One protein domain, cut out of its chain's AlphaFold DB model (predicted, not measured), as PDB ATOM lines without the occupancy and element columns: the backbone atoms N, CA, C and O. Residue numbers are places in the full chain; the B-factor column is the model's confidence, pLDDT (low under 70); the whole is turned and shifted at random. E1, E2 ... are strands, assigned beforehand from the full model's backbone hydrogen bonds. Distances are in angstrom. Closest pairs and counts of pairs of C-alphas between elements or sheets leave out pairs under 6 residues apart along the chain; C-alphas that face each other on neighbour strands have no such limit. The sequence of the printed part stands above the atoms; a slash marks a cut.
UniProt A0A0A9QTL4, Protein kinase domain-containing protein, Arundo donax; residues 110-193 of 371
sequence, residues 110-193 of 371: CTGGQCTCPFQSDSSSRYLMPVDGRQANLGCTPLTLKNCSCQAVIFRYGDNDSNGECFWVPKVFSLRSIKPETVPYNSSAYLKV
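This is residues 110 to 193 of the 371 residues of the protein "Protein kinase domain-containing protein" of Arundo donax (UniProt A0A0A9QTL4). With little regular structure, the model has two loop-rich lobes, one holding the small hairpin E2 and E3 with short strand E1, the other the three-stranded antiparallel sheet E5-E4-E6. The 84 printed residues, all strand by class, have six named strands, E1 to E6, holding only 28 residues, and no named helix. The whole is only just compact, close to loose: radius of gyration of the C-alphas 14.2 A, spans 37 by 27 by 26 A.

E1, residues 114 to 116, begins at C-alpha 114 (-26.239, 8.057, -31.338). E2 is 128 to 130, E3 140 to 142, E4 151 to 157 (20.1 A), E5 165 to 169 (13.0 A). E6, 186 to 192, is 20.2 A long, ending at C-alpha 192 (-27.908, -7.664, -48.841).

E1 pairs with no named strand. Hairpin E2 and E3 is antiparallel; N 141 and O 129 are 2.8 A apart. E3 and E4 are apart. Inner strand E4 is antiparallel to E5, a hairpin (N 154 and O 167, 2.9 A), and E6 (N 155 and O 188, 2.8 A).

The printed part has no cut. Links E1 to E2 and E5 to E6 are long. Residues 120 to 126, 144 to 149 and 180 to 182 have pLDDT under 70.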
ATOM      1  N   CYS A 110     -27.092   2.180 -33.935       90.56
ATOM      2  CA  CYS A 110     -27.079   2.807 -32.624       90.56
ATOM      3  C   CYS A 110     -25.774   2.503 -31.883       90.56
ATOM      4  O   CYS A 110     -25.431   1.339 -31.640       90.56
ATOM      5  N   THR A 111     -25.078   3.564 -31.477       88.75
ATOM      6  CA  THR A 111     -23.865   3.491 -30.656       88.75
ATOM      7  C   THR A 111     -23.962   4.508 -29.523       88.75
ATOM      8  O   THR A 111     -23.814   5.705 -29.750       88.75
ATOM      9  N   GLY A 112     -24.218   4.044 -28.294       83.19
ATOM     10  CA  GLY A 112     -24.339   4.921 -27.121       83.19
ATOM     11  C   GLY A 112     -25.419   5.998 -27.274       83.19
ATOM     12  O   GLY A 112     -25.166   7.160 -26.966       83.19
ATOM     13  N   GLY A 113     -26.575   5.628 -27.832       84.56
ATOM     14  CA  GLY A 113     -27.702   6.526 -28.110       84.56
ATOM     15  C   GLY A 113     -27.561   7.386 -29.373       84.56
ATOM     16  O   GLY A 113     -28.493   8.103 -29.728       84.56
ATOM     17  N   GLN A 114     -26.425   7.334 -30.077       90.25
ATOM     18  CA  GLN A 114     -26.239   8.057 -31.338       90.25
ATOM     19  C   GLN A 114     -26.551   7.176 -32.544       90.25
ATOM     20  O   GLN A 114     -26.064   6.050 -32.642       90.25
ATOM     21  N   CYS A 115     -27.312   7.733 -33.485       91.88
ATOM     22  CA  CYS A 115     -27.758   7.048 -34.690       91.88
ATOM     23  C   CYS A 115     -26.942   7.454 -35.914       91.88
ATOM     24  O   CYS A 115     -26.744   8.639 -36.187       91.88
ATOM     25  N   THR A 116     -26.490   6.464 -36.679       91.25
ATOM     26  CA  THR A 116     -25.755   6.661 -37.937       91.25
ATOM     27  C   THR A 116     -26.238   5.682 -39.003       91.25
ATOM     28  O   THR A 116     -26.798   4.640 -38.678       91.25
ATOM     29  N   CYS A 117     -26.030   5.991 -40.284       89.19
ATOM     30  CA  CYS A 117     -26.313   5.040 -41.360       89.19
ATOM     31  C   CYS A 117     -25.063   4.228 -41.721       89.19
ATOM     32  O   CYS A 117     -23.973   4.806 -41.758       89.19
ATOM     33  N   PRO A 118     -25.205   2.930 -42.052       86.12
ATOM     34  CA  PRO A 118     -24.102   2.120 -42.550       86.12
ATOM     35  C   PRO A 118     -23.443   2.765 -43.775       86.12
ATOM     36  O   PRO A 118     -24.120   3.150 -44.734       86.12
ATOM     37  N   PHE A 119     -22.115   2.860 -43.758       76.38
ATOM     38  CA  PHE A 119     -21.311   3.361 -44.871       76.38
ATOM     39  C   PHE A 119     -20.158   2.399 -45.169       76.38
ATOM     40  O   PHE A 119     -19.676   1.700 -44.280       76.38
ATOM     41  N   GLN A 120     -19.733   2.337 -46.432       64.94
ATOM     42  CA  GLN A 120     -18.589   1.524 -46.837       64.94
ATOM     43  C   GLN A 120     -17.297   2.281 -46.507       64.94
ATOM     44  O   GLN A 120     -17.148   3.437 -46.892       64.94
ATOM     45  N   SER A 121     -16.366   1.640 -45.802       54.38
ATOM     46  CA  SER A 121     -15.095   2.237 -45.367       54.38
ATOM     47  C   SER A 121     -14.179   2.660 -46.526       54.38
ATOM     48  O   SER A 121     -13.464   3.647 -46.397       54.38
ATOM     49  N   ASP A 122     -14.259   1.972 -47.671       54.28
ATOM     50  CA  ASP A 122     -13.290   2.111 -48.774       54.28
ATOM     51  C   ASP A 122     -13.844   2.798 -50.034       54.28
ATOM     52  O   ASP A 122     -13.183   2.843 -51.072       54.28
ATOM     53  N   SER A 123     -15.065   3.343 -49.992       53.81
ATOM     54  CA  SER A 123     -15.587   4.146 -51.103       53.81
ATOM     55  C   SER A 123     -16.502   5.264 -50.614       53.81
ATOM     56  O   SER A 123     -17.220   5.120 -49.632       53.81
ATOM     57  N   SER A 124     -16.537   6.384 -51.338       55.94
ATOM     58  CA  SER A 124     -17.503   7.474 -51.123       55.94
ATOM     59  C   SER A 124     -18.954   7.080 -51.458       55.94
ATOM     60  O   SER A 124     -19.861   7.914 -51.381       55.94
ATOM     61  N   SER A 125     -19.187   5.815 -51.820       58.41
ATOM     62  CA  SER A 125     -20.497   5.269 -52.147       58.41
ATOM     63  C   SER A 125     -21.255   4.952 -50.862       58.41
ATOM     64  O   SER A 125     -20.965   3.990 -50.151       58.41
ATOM     65  N   ARG A 126     -22.266   5.765 -50.566       69.12
ATOM     66  CA  ARG A 126     -23.303   5.400 -49.599       69.12
ATOM     67  C   ARG A 126     -24.298   4.484 -50.309       69.12
ATOM     68  O   ARG A 126     -24.622   4.738 -51.462       69.12
ATOM     69  N   TYR A 127     -24.761   3.429 -49.644       76.81
ATOM     70  CA  TYR A 127     -25.897   2.611 -50.111       76.81
ATOM     71  C   TYR A 127     -27.180   2.962 -49.360       76.81
ATOM     72  O   TYR A 127     -28.273   2.853 -49.913       76.81
ATOM     73  N   LEU A 128     -27.018   3.434 -48.123       84.69
ATOM     74  CA  LEU A 128     -28.056   3.911 -47.228       84.69
ATOM     75  C   LEU A 128     -27.791   5.379 -46.901       84.69
ATOM     76  O   LEU A 128     -26.649   5.785 -46.675       84.69
ATOM     77  N   MET A 129     -28.851   6.173 -46.870       85.69
ATOM     78  CA  MET A 129     -28.815   7.572 -46.461       85.69
ATOM     79  C   MET A 129     -29.843   7.819 -45.357       85.69
ATOM     80  O   MET A 129     -30.835   7.094 -45.309       85.69
ATOM     81  N   PRO A 130     -29.641   8.820 -44.486       88.94
ATOM     82  CA  PRO A 130     -30.645   9.178 -43.493       88.94
ATOM     83  C   PRO A 130     -31.979   9.497 -44.167       88.94
ATOM     84  O   PRO A 130     -31.994  10.162 -45.207       88.94
ATOM     85  N   VAL A 131     -33.081   9.041 -43.569       88.50
ATOM     86  CA  VAL A 131     -34.435   9.438 -43.992       88.50
ATOM     87  C   VAL A 131     -34.591  10.955 -43.865       88.50
ATOM     88  O   VAL A 131     -35.097  11.609 -44.775       88.50
ATOM     89  N   ASP A 132     -34.078  11.515 -42.769       87.06
ATOM     90  CA  ASP A 132     -33.976  12.951 -42.535       87.06
ATOM     91  C   ASP A 132     -32.552  13.296 -42.072       87.06
ATOM     92  O   ASP A 132     -32.021  12.709 -41.130       87.06
ATOM     93  N   GLY A 133     -31.918  14.272 -42.727       81.31
ATOM     94  CA  GLY A 133     -30.568  14.722 -42.378       81.31
ATOM     95  C   GLY A 133     -30.466  15.454 -41.033       81.31
ATOM     96  O   GLY A 133     -29.357  15.654 -40.541       81.31
ATOM     97  N   ARG A 134     -31.591  15.872 -40.444       84.94
ATOM     98  CA  ARG A 134     -31.674  16.534 -39.133       84.94
ATOM     99  C   ARG A 134     -32.094  15.581 -38.015       84.94
ATOM    100  O   ARG A 134     -31.800  15.870 -36.858       84.94
ATOM    101  N   GLN A 135     -32.770  14.478 -38.340       87.81
ATOM    102  CA  GLN A 135     -33.305  13.516 -37.371       87.81
ATOM    103  C   GLN A 135     -32.766  12.110 -37.649       87.81
ATOM    104  O   GLN A 135     -33.378  11.304 -38.349       87.81
ATOM    105  N   ALA A 136     -31.598  11.811 -37.078       86.31
ATOM    106  CA  ALA A 136     -30.904  10.544 -37.303       86.31
ATOM    107  C   ALA A 136     -31.640   9.315 -36.726       86.31
ATOM    108  O   ALA A 136     -31.384   8.193 -37.154       86.31
ATOM    109  N   ASN A 137     -32.558   9.512 -35.777       89.19
ATOM    110  CA  ASN A 137     -33.356   8.458 -35.147       89.19
ATOM    111  C   ASN A 137     -34.507   7.936 -36.027       89.19
ATOM    112  O   ASN A 137     -35.086   6.903 -35.711       89.19
ATOM    113  N   LEU A 138     -34.829   8.610 -37.139       90.88
ATOM    114  CA  LEU A 138     -35.828   8.127 -38.104       90.88
ATOM    115  C   LEU A 138     -35.315   6.969 -38.978       90.88
ATOM    116  O   LEU A 138     -36.082   6.380 -39.739       90.88
ATOM    117  N   GLY A 139     -34.029   6.635 -38.869       91.06
ATOM    118  CA  GLY A 139     -33.394   5.561 -39.615       91.06
ATOM    119  C   GLY A 139     -32.896   5.963 -40.986       91.06
ATOM    120  O   GLY A 139     -32.693   7.139 -41.312       91.06
ATOM    121  N   CYS A 140     -32.619   4.937 -41.779       90.19
ATOM    122  CA  CYS A 140     -31.927   5.052 -43.046       90.19
ATOM    123  C   CYS A 140     -32.761   4.434 -44.164       90.19
ATOM    124  O   CYS A 140     -33.509   3.489 -43.961       90.19
ATOM    125  N   THR A 141     -32.614   4.956 -45.374       86.62
ATOM    126  CA  THR A 141     -33.285   4.451 -46.571       86.62
ATOM    127  C   THR A 141     -32.255   4.098 -47.641       86.62
ATOM    128  O   THR A 141     -31.249   4.805 -47.780       86.62
ATOM    129  N   PRO A 142     -32.459   3.020 -48.415       82.69
ATOM    130  CA  PRO A 142     -31.605   2.717 -49.553       82.69
ATOM    131  C   PRO A 142     -31.738   3.776 -50.658       82.69
ATOM    132  O   PRO A 142     -32.820   4.310 -50.899       82.69
ATOM    133  N   LEU A 143     -30.642   4.058 -51.369       75.44
ATOM    134  CA  LEU A 143     -30.576   5.136 -52.370       75.44
ATOM    135  C   LEU A 143     -31.333   4.861 -53.683       75.44
ATOM    136  O   LEU A 143     -31.774   5.805 -54.332       75.44
ATOM    137  N   THR A 144     -31.450   3.603 -54.123       64.06
ATOM    138  CA  THR A 144     -31.981   3.266 -55.467       64.06
ATOM    139  C   THR A 144     -32.769   1.952 -55.513       64.06
ATOM    140  O   THR A 144     -32.648   1.164 -56.453       64.06
ATOM    141  N   LEU A 145     -33.616   1.713 -54.510       58.56
ATOM    142  CA  LEU A 145     -34.494   0.543 -54.477       58.56
ATOM    143  C   LEU A 145     -35.960   0.970 -54.552       58.56
ATOM    144  O   LEU A 145     -36.523   1.468 -53.583       58.56
ATOM    145  N   LYS A 146     -36.601   0.754 -55.708       55.66
ATOM    146  CA  LYS A 146     -38.067   0.736 -55.778       55.66
ATOM    147  C   LYS A 146     -38.523  -0.666 -55.362       55.66
ATOM    148  O   LYS A 146     -38.297  -1.614 -56.104       55.66
ATOM    149  N   ASN A 147     -39.163  -0.765 -54.197       55.28
ATOM    150  CA  ASN A 147     -39.825  -1.965 -53.656       55.28
ATOM    151  C   ASN A 147     -38.932  -3.119 -53.155       55.28
ATOM    152  O   ASN A 147     -39.378  -4.263 -53.160       55.28
ATOM    153  N   CYS A 148     -37.716  -2.857 -52.667       61.22
ATOM    154  CA  CYS A 148     -36.922  -3.900 -52.002       61.22
ATOM    155  C   CYS A 148     -36.682  -3.561 -50.529       61.22
ATOM    156  O   CYS A 148     -36.101  -2.524 -50.220       61.22
ATOM    157  N   SER A 149     -37.085  -4.463 -49.631       66.12
ATOM    158  CA  SER A 149     -36.608  -4.509 -48.247       66.12
ATOM    159  C   SER A 149     -35.240  -5.188 -48.221       66.12
ATOM    160  O   SER A 149     -35.098  -6.302 -48.735       66.12
ATOM    161  N   CYS A 150     -34.230  -4.541 -47.643       74.44
ATOM    162  CA  CYS A 150     -32.927  -5.178 -47.485       74.44
ATOM    163  C   CYS A 150     -33.023  -6.238 -46.381       74.44
ATOM    164  O   CYS A 150     -33.574  -5.990 -45.311       74.44
ATOM    165  N   GLN A 151     -32.478  -7.418 -46.653       83.56
ATOM    166  CA  GLN A 151     -32.403  -8.519 -45.694       83.56
ATOM    167  C   GLN A 151     -31.006  -8.540 -45.081       83.56
ATOM    168  O   GLN A 151     -30.029  -8.221 -45.771       83.56
ATOM    169  N   ALA A 152     -30.904  -8.921 -43.810       87.50
ATOM    170  CA  ALA A 152     -29.618  -9.066 -43.143       87.50
ATOM    171  C   ALA A 152     -29.391 -10.493 -42.651       87.50
ATOM    172  O   ALA A 152     -30.322 -11.203 -42.276       87.50
ATOM    173  N   VAL A 153     -28.121 -10.889 -42.633       89.56
ATOM    174  CA  VAL A 153     -27.649 -12.069 -41.909       89.56
ATOM    175  C   VAL A 153     -26.730 -11.596 -40.803       89.56
ATOM    176  O   VAL A 153     -25.808 -10.820 -41.058       89.56
ATOM    177  N   ILE A 154     -26.981 -12.055 -39.585       88.12
ATOM    178  CA  ILE A 154     -26.129 -11.787 -38.430       88.12
ATOM    179  C   ILE A 154     -25.339 -13.052 -38.131       88.12
ATOM    180  O   ILE A 154     -25.928 -14.112 -37.957       88.12
ATOM    181  N   PHE A 155     -24.021 -12.933 -38.061       89.62
ATOM    182  CA  PHE A 155     -23.128 -14.003 -37.644       89.62
ATOM    183  C   PHE A 155     -22.568 -13.682 -36.265       89.62
ATOM    184  O   PHE A 155     -21.865 -12.684 -36.114       89.62
ATOM    185  N   ARG A 156     -22.884 -14.508 -35.269       88.12
ATOM    186  CA  ARG A 156     -22.463 -14.335 -33.875       88.12
ATOM    187  C   ARG A 156     -21.558 -15.483 -33.459       88.12
ATOM    188  O   ARG A 156     -21.891 -16.634 -33.695       88.12
ATOM    189  N   TYR A 157     -20.462 -15.185 -32.775       87.62
ATOM    190  CA  TYR A 157     -19.528 -16.194 -32.277       87.62
ATOM    191  C   TYR A 157     -18.906 -15.756 -30.947       87.62
ATOM    192  O   TYR A 157     -18.918 -14.573 -30.613       87.62
ATOM    193  N   GLY A 158     -18.412 -16.709 -30.158       84.38
ATOM    194  CA  GLY A 158     -17.693 -16.425 -28.910       84.38
ATOM    195  C   GLY A 158     -16.243 -16.020 -29.181       84.38
ATOM    196  O   GLY A 158     -15.969 -15.136 -29.992       84.38
ATOM    197  N   ASP A 159     -15.309 -16.718 -28.538       81.06
ATOM    198  CA  ASP A 159     -13.869 -16.495 -28.736       81.06
ATOM    199  C   ASP A 159     -13.341 -17.084 -30.054       81.06
ATOM    200  O   ASP A 159     -12.307 -16.654 -30.558       81.06
ATOM    201  N   ASN A 160     -14.043 -18.072 -30.620       82.56
ATOM    202  CA  ASN A 160     -13.641 -18.781 -31.833       82.56
ATOM    203  C   ASN A 160     -14.730 -18.652 -32.907       82.56
ATOM    204  O   ASN A 160     -15.875 -19.054 -32.690       82.56
ATOM    205  N   ASP A 161     -14.363 -18.099 -34.060       83.62
ATOM    206  CA  ASP A 161     -15.250 -17.868 -35.203       83.62
ATOM    207  C   ASP A 161     -15.694 -19.167 -35.889       83.62
ATOM    208  O   ASP A 161     -16.763 -19.210 -36.493       83.62
ATOM    209  N   SER A 162     -14.958 -20.267 -35.723       85.69
ATOM    210  CA  SER A 162     -15.347 -21.575 -36.273       85.69
ATOM    211  C   SER A 162     -16.619 -22.187 -35.660       85.69
ATOM    212  O   SER A 162     -17.224 -23.053 -36.288       85.69
ATOM    213  N   ASN A 163     -17.063 -21.716 -34.486       85.75
ATOM    214  CA  ASN A 163     -18.266 -22.197 -33.786       85.75
ATOM    215  C   ASN A 163     -19.396 -21.147 -33.743       85.75
ATOM    216  O   ASN A 163     -20.172 -21.102 -32.789       85.75
ATOM    217  N   GLY A 164     -19.459 -20.253 -34.731       86.25
ATOM    218  CA  GLY A 164     -20.487 -19.215 -34.777       86.25
ATOM    219  C   GLY A 164     -21.860 -19.693 -35.262       86.25
ATOM    220  O   GLY A 164     -21.999 -20.708 -35.943       86.25
ATOM    221  N   GLU A 165     -22.881 -18.901 -34.951       88.94
ATOM    222  CA  GLU A 165     -24.273 -19.087 -35.356       88.94
ATOM    223  C   GLU A 165     -24.704 -17.977 -36.325       88.94
ATOM    224  O   GLU A 165     -24.380 -16.800 -36.138       88.94
ATOM    225  N   CYS A 166     -25.462 -18.351 -37.359       88.31
ATOM    226  CA  CYS A 166     -26.026 -17.429 -38.346       88.31
ATOM    227  C   CYS A 166     -27.529 -17.242 -38.124       88.31
ATOM    228  O   CYS A 166     -28.280 -18.215 -38.075       88.31
ATOM    229  N   PHE A 167     -27.982 -15.991 -38.109       86.06
ATOM    230  CA  PHE A 167     -29.384 -15.616 -37.954       86.06
ATOM    231  C   PHE A 167     -29.864 -14.845 -39.175       86.06
ATOM    232  O   PHE A 167     -29.247 -13.862 -39.590       86.06
ATOM    233  N   TRP A 168     -30.988 -15.279 -39.737       84.44
ATOM    234  CA  TRP A 168     -31.661 -14.567 -40.814       84.44
ATOM    235  C   TRP A 168     -32.597 -13.498 -40.254       84.44
ATOM    236  O   TRP A 168     -33.485 -13.802 -39.457       84.44
ATOM    237  N   VAL A 169     -32.425 -12.259 -40.706       84.56
ATOM    238  CA  VAL A 169     -33.207 -11.101 -40.271       84.56
ATOM    239  C   VAL A 169     -34.026 -10.582 -41.459       84.56
ATOM    240  O   VAL A 169     -33.478  -9.915 -42.346       84.56
ATOM    241  N   PRO A 170     -35.337 -10.888 -41.512       78.25
ATOM    242  CA  PRO A 170     -36.194 -10.534 -42.644       78.25
ATOM    243  C   PRO A 170     -36.474  -9.030 -42.709       78.25
ATOM    244  O   PRO A 170     -36.616  -8.480 -43.799       78.25
ATOM    245  N   LYS A 171     -36.532  -8.370 -41.546       85.94
ATOM    246  CA  LYS A 171     -36.749  -6.932 -41.411       85.94
ATOM    247  C   LYS A 171     -35.702  -6.342 -40.477       85.94
ATOM    248  O   LYS A 171     -35.623  -6.749 -39.322       85.94
ATOM    249  N   VAL A 172     -34.912  -5.404 -40.990       87.81
ATOM    250  CA  VAL A 172     -33.760  -4.831 -40.287       87.81
ATOM    251  C   VAL A 172     -34.167  -3.544 -39.581       87.81
ATOM    252  O   VAL A 172     -34.318  -2.492 -40.201       87.81
ATOM    253  N   PHE A 173     -34.334  -3.644 -38.270       88.88
ATOM    254  CA  PHE A 173     -34.557  -2.504 -37.388       88.88
ATOM    255  C   PHE A 173     -33.219  -1.845 -36.994       88.88
ATOM    256  O   PHE A 173     -32.236  -1.949 -37.732       88.88
ATOM    257  N   SER A 174     -33.164  -1.162 -35.851       89.44
ATOM    258  CA  SER A 174     -31.928  -0.565 -35.348       89.44
ATOM    259  C   SER A 174     -30.894  -1.640 -35.039       89.44
ATOM    260  O   SER A 174     -31.130  -2.571 -34.271       89.44
ATOM    261  N   LEU A 175     -29.725  -1.499 -35.651       88.06
ATOM    262  CA  LEU A 175     -28.556  -2.322 -35.405       88.06
ATOM    263  C   LEU A 175     -27.785  -1.733 -34.228       88.06
ATOM    264  O   LEU A 175     -27.502  -0.539 -34.199       88.06
ATOM    265  N   ARG A 176     -27.396  -2.563 -33.267       85.25
ATOM    266  CA  ARG A 176     -26.561  -2.133 -32.144       85.25
ATOM    267  C   ARG A 176     -25.099  -2.428 -32.442       85.25
ATOM    268  O   ARG A 176     -24.753  -3.559 -32.783       85.25
ATOM    269  N   SER A 177     -24.231  -1.432 -32.272       81.06
ATOM    270  CA  SER A 177     -22.790  -1.681 -32.261       81.06
ATOM    271  C   SER A 177     -22.411  -2.403 -30.968       81.06
ATOM    272  O   SER A 177     -22.696  -1.924 -29.868       81.06
ATOM    273  N   ILE A 178     -21.798  -3.577 -31.094       76.06
ATOM    274  CA  ILE A 178     -21.355  -4.353 -29.940       76.06
ATOM    275  C   ILE A 178     -20.087  -3.731 -29.362       76.06
ATOM    276  O   ILE A 178     -19.101  -3.534 -30.068       76.06
ATOM    277  N   LYS A 179     -20.103  -3.489 -28.049       71.50
ATOM    278  CA  LYS A 179     -18.900  -3.194 -27.271       71.50
ATOM    279  C   LYS A 179     -18.437  -4.486 -26.587       71.50
ATOM    280  O   LYS A 179     -19.169  -4.964 -25.715       71.50
ATOM    281  N   PRO A 180     -17.252  -5.031 -26.923       66.69
ATOM    282  CA  PRO A 180     -16.729  -6.268 -26.327       66.69
ATOM    283  C   PRO A 180     -16.645  -6.226 -24.794       66.69
ATOM    284  O   PRO A 180     -16.757  -7.246 -24.130       66.69
ATOM    285  N   GLU A 181     -16.522  -5.030 -24.217       67.00
ATOM    286  CA  GLU A 181     -16.510  -4.799 -22.767       67.00
ATOM    287  C   GLU A 181     -17.845  -5.138 -22.074       67.00
ATOM    288  O   GLU A 181     -17.887  -5.285 -20.857       67.00
ATOM    289  N   THR A 182     -18.945  -5.240 -22.831       66.19
ATOM    290  CA  THR A 182     -20.310  -5.379 -22.289       66.19
ATOM    291  C   THR A 182     -20.982  -6.710 -22.612       66.19
ATOM    292  O   THR A 182     -21.945  -7.076 -21.938       66.19
ATOM    293  N   VAL A 183     -20.505  -7.441 -23.624       70.12
ATOM    294  CA  VAL A 183     -21.079  -8.728 -24.036       70.12
ATOM    295  C   VAL A 183     -19.972  -9.730 -24.388       70.12
ATOM    296  O   VAL A 183     -19.034  -9.367 -25.092       70.12
ATOM    297  N   PRO A 184     -20.073 -11.000 -23.950       77.88
ATOM    298  CA  PRO A 184     -19.023 -12.004 -24.128       77.88
ATOM    299  C   PRO A 184     -19.118 -12.701 -25.498       77.88
ATOM    300  O   PRO A 184     -19.063 -13.925 -25.590       77.88
ATOM    301  N   TYR A 185     -19.380 -11.944 -26.564       81.44
ATOM    302  CA  TYR A 185     -19.457 -12.480 -27.922       81.44
ATOM    303  C   TYR A 185     -19.176 -11.403 -28.968       81.44
ATOM    304  O   TYR A 185     -19.434 -10.217 -28.764       81.44
ATOM    305  N   ASN A 186     -18.702 -11.848 -30.123       84.31
ATOM    306  CA  ASN A 186     -18.525 -11.049 -31.322       84.31
ATOM    307  C   ASN A 186     -19.718 -11.236 -32.264       84.31
ATOM    308  O   ASN A 186     -20.372 -12.282 -32.270       84.31
ATOM    309  N   SER A 187     -20.012 -10.217 -33.071       85.75
ATOM    310  CA  SER A 187     -21.051 -10.307 -34.095       85.75
ATOM    311  C   SER A 187     -20.725  -9.456 -35.312       85.75
ATOM    312  O   SER A 187     -20.195  -8.354 -35.181       85.75
ATOM    313  N   SER A 188     -21.077  -9.955 -36.493       87.06
ATOM    314  CA  SER A 188     -21.009  -9.239 -37.766       87.06
ATOM    315  C   SER A 188     -22.359  -9.299 -38.470       87.06
ATOM    316  O   SER A 188     -22.970 -10.360 -38.560       87.06
ATOM    317  N   ALA A 189     -22.825  -8.163 -38.988       87.69
ATOM    318  CA  ALA A 189     -24.065  -8.076 -39.750       87.69
ATOM    319  C   ALA A 189     -23.763  -7.815 -41.229       87.69
ATOM    320  O   ALA A 189     -23.085  -6.848 -41.576       87.69
ATOM    321  N   TYR A 190     -24.303  -8.659 -42.103       86.56
ATOM    322  CA  TYR A 190     -24.171  -8.547 -43.552       86.56
ATOM    323  C   TYR A 190     -25.512  -8.139 -44.144       86.56
ATOM    324  O   TYR A 190     -26.486  -8.886 -44.056       86.56
ATOM    325  N   LEU A 191     -25.563  -6.958 -44.759       84.69
ATOM    326  CA  LEU A 191     -26.771  -6.449 -45.396       84.69
ATOM    327  C   LEU A 191     -26.738  -6.727 -46.900       84.69
ATOM    328  O   LEU A 191     -25.844  -6.263 -47.610       84.69
ATOM    329  N   LYS A 192     -27.743  -7.446 -47.405       81.00
ATOM    330  CA  LYS A 192     -27.908  -7.664 -48.841       81.00
ATOM    331  C   LYS A 192     -28.669  -6.490 -49.447       81.00
ATOM    332  O   LYS A 192     -29.882  -6.372 -49.284       81.00
ATOM    333  N   VAL A 193     -27.950  -5.650 -50.184       74.69
ATOM    334  CA  VAL A 193     -28.524  -4.556 -50.974       74.69
ATOM    335  C   VAL A 193     -28.561  -4.960 -52.448       74.69
ATOM    336  O   VAL A 193     -27.560  -5.416 -52.998       74.69
TER     337      VAL A 193